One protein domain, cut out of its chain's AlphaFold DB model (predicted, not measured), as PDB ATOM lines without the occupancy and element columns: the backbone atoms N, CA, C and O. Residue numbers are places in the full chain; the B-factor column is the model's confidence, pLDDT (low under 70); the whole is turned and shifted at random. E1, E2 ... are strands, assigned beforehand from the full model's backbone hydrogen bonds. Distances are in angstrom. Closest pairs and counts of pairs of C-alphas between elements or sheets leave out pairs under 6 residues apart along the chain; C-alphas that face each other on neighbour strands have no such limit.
ATOM      1  N   LEU A  25      15.883  53.126 111.351       74.25
ATOM      2  CA  LEU A  25      15.414  54.360 110.717       74.25
ATOM      3  C   LEU A  25      14.947  55.277 111.852       74.25
ATOM      4  O   LEU A  25      13.948  54.973 112.505       74.25
ATOM      5  N   ILE A  26      15.673  56.362 112.118       73.81
ATOM      6  CA  ILE A  26      15.386  57.276 113.231       73.81
ATOM      7  C   ILE A  26      14.896  58.637 112.747       73.81
ATOM      8  O   ILE A  26      15.375  59.177 111.753       73.81
ATOM      9  N   PHE A  27      13.969  59.214 113.510       79.50
ATOM     10  CA  PHE A  27      13.478  60.576 113.334       79.50
ATOM     11  C   PHE A  27      13.739  61.353 114.629       79.50
ATOM     12  O   PHE A  27      13.152  61.044 115.666       79.50
ATOM     13  N   LYS A  28      14.627  62.353 114.585       74.75
ATOM     14  CA  LYS A  28      14.957  63.230 115.725       74.75
ATOM     15  C   LYS A  28      14.965  64.678 115.255       74.75
ATOM     16  O   LYS A  28      15.599  64.979 114.253       74.75
ATOM     17  N   ASN A  29      14.294  65.584 115.967       80.12
ATOM     18  CA  ASN A  29      14.354  67.039 115.735       80.12
ATOM     19  C   ASN A  29      14.203  67.467 114.253       80.12
ATOM     20  O   ASN A  29      14.950  68.310 113.767       80.12
ATOM     21  N   GLN A  30      13.232  66.880 113.538       82.38
ATOM     22  CA  GLN A  30      12.966  67.092 112.097       82.38
ATOM     23  C   GLN A  30      14.081  66.620 111.130       82.38
ATOM     24  O   GLN A  30      14.062  66.975 109.950       82.38
ATOM     25  N   LYS A  31      15.024  65.801 111.605       82.19
ATOM     26  CA  LYS A  31      16.087  65.141 110.829       82.19
ATOM     27  C   LYS A  31      15.836  63.627 110.754       82.19
ATOM     28  O   LYS A  31      15.204  63.060 111.654       82.19
ATOM     29  N   VAL A  32      16.335  62.985 109.698       82.94
ATOM     30  CA  VAL A  32      16.188  61.543 109.429       82.94
ATOM     31  C   VAL A  32      17.556  60.861 109.417       82.94
ATOM     32  O   VAL A  32      18.460  61.325 108.729       82.94
ATOM     33  N   GLY A  33      17.701  59.752 110.139       82.00
ATOM     34  CA  GLY A  33      18.905  58.914 110.131       82.00
ATOM     35  C   GLY A  33      18.597  57.495 109.656       82.00
ATOM     36  O   GLY A  33      17.603  56.914 110.092       82.00
ATOM     37  N   ILE A  34      19.437  56.927 108.787       81.88
ATOM     38  CA  ILE A  34      19.269  55.577 108.222       81.88
ATOM     39  C   ILE A  34      20.532  54.745 108.484       81.88
ATOM     40  O   ILE A  34      21.614  55.089 108.010       81.88
ATOM     41  N   GLY A  35      20.414  53.655 109.250       74.88
ATOM     42  CA  GLY A  35      21.541  52.763 109.595       74.88
ATOM     43  C   GLY A  35      22.549  53.346 110.600       74.88
ATOM     44  O   GLY A  35      23.537  52.698 110.949       74.88
ATOM     45  N   VAL A  36      22.312  54.573 111.062       75.94
ATOM     46  CA  VAL A  36      23.047  55.224 112.155       75.94
ATOM     47  C   VAL A  36      22.705  54.582 113.505       75.94
ATOM     48  O   VAL A  36      21.684  53.904 113.634       75.94
ATOM     49  N   ASP A  37      23.534  54.817 114.524       74.56
ATOM     50  CA  ASP A  37      23.217  54.415 115.898       74.56
ATOM     51  C   ASP A  37      21.953  55.140 116.393       74.56
ATOM     52  O   ASP A  37      21.770  56.340 116.165       74.56
ATOM     53  N   ILE A  38      21.085  54.434 117.121       73.19
ATOM     54  CA  ILE A  38      19.877  55.019 117.717       73.19
ATOM     55  C   ILE A  38      20.189  56.178 118.682       73.19
ATOM     56  O   ILE A  38      19.360  57.073 118.867       73.19
ATOM     57  N   ASN A  39      21.394  56.217 119.254       77.62
ATOM     58  CA  ASN A  39      21.854  57.267 120.158       77.62
ATOM     59  C   ASN A  39      22.456  58.482 119.432       77.62
ATOM     60  O   ASN A  39      22.462  59.560 120.025       77.62
ATOM     61  N   SER A  40      22.860  58.366 118.159       74.31
ATOM     62  CA  SER A  40      23.511  59.451 117.407       74.31
ATOM     63  C   SER A  40      22.733  60.768 117.446       74.31
ATOM     64  O   SER A  40      21.503  60.801 117.306       74.31
ATOM     65  N   ILE A  41      23.470  61.869 117.594       81.38
ATOM     66  CA  ILE A  41      23.008  63.198 117.191       81.38
ATOM     67  C   ILE A  41      23.036  63.217 115.659       81.38
ATOM     68  O   ILE A  41      23.980  62.710 115.065       81.38
ATOM     69  N   LEU A  42      21.980  63.750 115.043       82.31
ATOM     70  CA  LEU A  42      21.938  63.989 113.602       82.31
ATOM     71  C   LEU A  42      22.307  65.450 113.357       82.31
ATOM     72  O   LEU A  42      21.635  66.332 113.909       82.31
ATOM     73  N   ASP A  43      23.296  65.725 112.516       82.69
ATOM     74  CA  ASP A  43      23.708  67.091 112.172       82.69
ATOM     75  C   ASP A  43      23.030  67.568 110.883       82.69
ATOM     76  O   ASP A  43      22.475  68.674 110.837       82.69
ATOM     77  N   ASN A  44      22.913  66.694 109.890       80.81
ATOM     78  CA  ASN A  44      22.266  66.955 108.609       80.81
ATOM     79  C   ASN A  44      20.774  66.576 108.626       80.81
ATOM     80  O   ASN A  44      20.304  65.812 109.467       80.81
ATOM     81  N   ARG A  45      19.986  67.106 107.678       81.75
ATOM     82  CA  ARG A  45      18.543  66.783 107.571       81.75
ATOM     83  C   ARG A  45      18.275  65.321 107.195       81.75
ATOM     84  O   ARG A  45      17.234  64.788 107.571       81.75
ATOM     85  N   LEU A  46      19.204  64.703 106.471       83.75
ATOM     86  CA  LEU A  46      19.243  63.278 106.167       83.75
ATOM     87  C   LEU A  46      20.679  62.793 106.372       83.75
ATOM     88  O   LEU A  46      21.598  63.383 105.806       83.75
ATOM     89  N   GLU A  47      20.853  61.717 107.130       83.25
ATOM     90  CA  GLU A  47      22.132  61.024 107.303       83.25
ATOM     91  C   GLU A  47      21.953  59.531 107.041       83.25
ATOM     92  O   GLU A  47      20.960  58.925 107.454       83.25
ATOM     93  N   VAL A  48      22.911  58.935 106.336       82.88
ATOM     94  CA  VAL A  48      22.893  57.517 105.965       82.88
ATOM     95  C   VAL A  48      24.264  56.935 106.274       82.88
ATOM     96  O   VAL A  48      25.270  57.380 105.729       82.88
ATOM     97  N   ASN A  49      24.302  55.931 107.145       79.38
ATOM     98  CA  ASN A  49      25.520  55.200 107.484       79.38
ATOM     99  C   ASN A  49      25.796  54.122 106.419       79.38
ATOM    100  O   ASN A  49      25.584  52.931 106.648       79.38
ATOM    101  N   GLY A  50      26.168  54.556 105.213       77.50
ATOM    102  CA  GLY A  50      26.414  53.683 104.066       77.50
ATOM    103  C   GLY A  50      26.094  54.338 102.722       77.50
ATOM    104  O   GLY A  50      25.699  55.500 102.645       77.50
ATOM    105  N   ASN A  51      26.261  53.573 101.642       78.19
ATOM    106  CA  ASN A  51      26.125  54.077 100.276       78.19
ATOM    107  C   ASN A  51      24.664  54.399  99.914       78.19
ATOM    108  O   ASN A  51      23.801  53.518  99.937       78.19
ATOM    109  N   ILE A  52      24.400  55.636  99.482       76.75
ATOM    110  CA  ILE A  52      23.125  56.017  98.858       76.75
ATOM    111  C   ILE A  52      23.215  55.731  97.355       76.75
ATOM    112  O   ILE A  52      23.704  56.551  96.579       76.75
ATOM    113  N   ASN A  53      22.732  54.565  96.929       72.94
ATOM    114  CA  ASN A  53      22.648  54.231  95.508       72.94
ATOM    115  C   ASN A  53      21.530  55.051  94.839       72.94
ATOM    116  O   ASN A  53      20.351  54.819  95.103       72.94
ATOM    117  N   ILE A  54      21.899  55.978  93.950       73.62
ATOM    118  CA  ILE A  54      20.970  56.780  93.139       73.62
ATOM    119  C   ILE A  54      21.051  56.292  91.679       73.62
ATOM    120  O   ILE A  54      22.030  56.599  91.000       73.62
ATOM    121  N   PRO A  55      20.062  55.529  91.171       67.69
ATOM    122  CA  PRO A  55      20.055  55.066  89.784       67.69
ATOM    123  C   PRO A  55      20.030  56.206  88.758       67.69
ATOM    124  O   PRO A  55      19.502  57.291  89.023       67.69
ATOM    125  N   LEU A  56      20.522  55.926  87.549       62.31
ATOM    126  CA  LEU A  56      20.441  56.845  86.413       62.31
ATOM    127  C   LEU A  56      18.977  57.279  86.170       62.31
ATOM    128  O   LEU A  56      18.057  56.474  86.302       62.31
ATOM    129  N   ASN A  57      18.764  58.551  85.820       64.44
ATOM    130  CA  ASN A  57      17.445  59.193  85.660       64.44
ATOM    131  C   ASN A  57      16.590  59.350  86.942       64.44
ATOM    132  O   ASN A  57      15.421  59.737  86.857       64.44
ATOM    133  N   SER A  58      17.143  59.118  88.139       68.75
ATOM    134  CA  SER A  58      16.441  59.408  89.400       68.75
ATOM    135  C   SER A  58      16.118  60.898  89.554       68.75
ATOM    136  O   SER A  58      16.999  61.749  89.461       68.75
ATOM    137  N   LYS A  59      14.869  61.223  89.909       72.75
ATOM    138  CA  LYS A  59      14.408  62.604  90.178       72.75
ATOM    139  C   LYS A  59      14.852  63.143  91.553       72.75
ATOM    140  O   LYS A  59      14.111  63.898  92.181       72.75
ATOM    141  N   TYR A  60      16.017  62.726  92.055       73.56
ATOM    142  CA  TYR A  60      16.508  63.167  93.360       73.56
ATOM    143  C   TYR A  60      16.931  64.639  93.300       73.56
ATOM    144  O   TYR A  60      17.586  65.077  92.350       73.56
ATOM    145  N   LYS A  61      16.519  65.411  94.307       73.81
ATOM    146  CA  LYS A  61      16.687  66.863  94.344       73.81
ATOM    147  C   LYS A  61      17.180  67.333  95.705       73.81
ATOM    148  O   LYS A  61      16.576  66.999  96.721       73.81
ATOM    149  N   ILE A  62      18.199  68.188  95.709       72.56
ATOM    150  CA  ILE A  62      18.628  68.943  96.893       72.56
ATOM    151  C   ILE A  62      18.159  70.388  96.703       72.56
ATOM    152  O   ILE A  62      18.362  70.976  95.644       72.56
ATOM    153  N   ASN A  63      17.472  70.951  97.703       73.62
ATOM    154  CA  ASN A  63      16.906  72.309  97.662       73.62
ATOM    155  C   ASN A  63      16.096  72.609  96.377       73.62
ATOM    156  O   ASN A  63      16.154  73.698  95.816       73.62
ATOM    157  N   ASN A  64      15.328  71.613  95.914       74.00
ATOM    158  CA  ASN A  64      14.508  71.622  94.693       74.00
ATOM    159  C   ASN A  64      15.277  71.719  93.346       74.00
ATOM    160  O   ASN A  64      14.647  71.654  92.288       74.00
ATOM    161  N   ALA A  65      16.611  71.773  93.349       70.62
ATOM    162  CA  ALA A  65      17.446  71.571  92.161       70.62
ATOM    163  C   ALA A  65      17.764  70.076  91.966       70.62
ATOM    164  O   ALA A  65      17.843  69.333  92.943       70.62
ATOM    165  N   ASN A  66      17.932  69.620  90.718       75.25
ATOM    166  CA  ASN A  66      18.345  68.238  90.432       75.25
ATOM    167  C   ASN A  66      19.741  67.975  91.014       75.25
ATOM    168  O   ASN A  66      20.626  68.818  90.875       75.25
ATOM    169  N   PHE A  67      19.939  66.810  91.635       71.00
ATOM    170  CA  PHE A  67      21.250  66.405  92.144       71.00
ATOM    171  C   PHE A  67      22.250  66.216  90.993       71.00
ATOM    172  O   PHE A  67      21.955  65.512  90.025       71.00
ATOM    173  N   GLY A  68      23.424  66.840  91.094       65.56
ATOM    174  CA  GLY A  68      24.471  66.789  90.071       65.56
ATOM    175  C   GLY A  68      25.877  66.840  90.664       65.56
ATOM    176  O   GLY A  68      26.057  67.093  91.852       65.56
ATOM    177  N   TYR A  69      26.898  66.622  89.830       59.38
ATOM    178  CA  TYR A  69      28.299  66.530  90.270       59.38
ATOM    179  C   TYR A  69      28.832  67.798  90.964       59.38
ATOM    180  O   TYR A  69      29.749  67.712  91.772       59.38
ATOM    181  N   SER A  70      28.221  68.964  90.729       59.75
ATOM    182  CA  SER A  70      28.496  70.210  91.461       59.75
ATOM    183  C   SER A  70      28.033  70.204  92.928       59.75
ATOM    184  O   SER A  70      28.299  71.162  93.649       59.75
ATOM    185  N   ASN A  71      27.356  69.144  93.384       66.25
ATOM    186  CA  ASN A  71      27.019  68.895  94.789       66.25
ATOM    187  C   ASN A  71      28.036  67.972  95.499       66.25
ATOM    188  O   ASN A  71      27.764  67.530  96.613       66.25
ATOM    189  N   LEU A  72      29.173  67.661  94.865       68.56
ATOM    190  CA  LEU A  72      30.273  66.881  95.438       68.56
ATOM    191  C   LEU A  72      31.476  67.801  95.697       68.56
ATOM    192  O   LEU A  72      31.875  68.565  94.820       68.56
TER     193      LEU A  72
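AT A GLANCE: This is residues 25 to 72 of the 640 residues of a protein of viral metagenome (UniProt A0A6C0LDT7). There is little regular structure: a small three-stranded sheet sits at one end, with the loop between E2 and E3 passing over one face, and a long irregular stretch, residues 49 to 72, extends away to the other end. There a short antiparallel pairing, residues 61 to 62 with 65 to 66, makes a small turn. The 48 printed residues hold E1, E2 and E3, no named helix; the mixed sheet runs E1 E2 E3, the class is all strand with 11 residues in named elements, and the whole is loose, with a radius of gyration of the C-alphas of 12.4 A and spans of 34 by 19 by 17 A.

HOW THE PARTS SIT: E1, residues 25 to 28, and E2, residues 31 to 34, form an antiparallel hairpin, with N 26 and O 33 2.9 A apart. E3, residues 46 to 48, is parallel to E2, with N 34 and O 47 2.8 A apart. E1 and E3 are apart.

IN THESE COORDINATES: E1 spans 10.2 A from C-alpha 25 at (15.414, 54.360, 110.717). E2 spans 10.4 A; E3 spans 6.8 A to C-alpha 48 at (22.893, 57.517, 105.965).

THE WHOLE: The farthest C-alphas, of Asn 39 and Asn 57, are 34.8 A apart. The printed part has no cut; the link E2 to E3 is long. Residues 55 to 58 and 68 to 72 have pLDDT under 70.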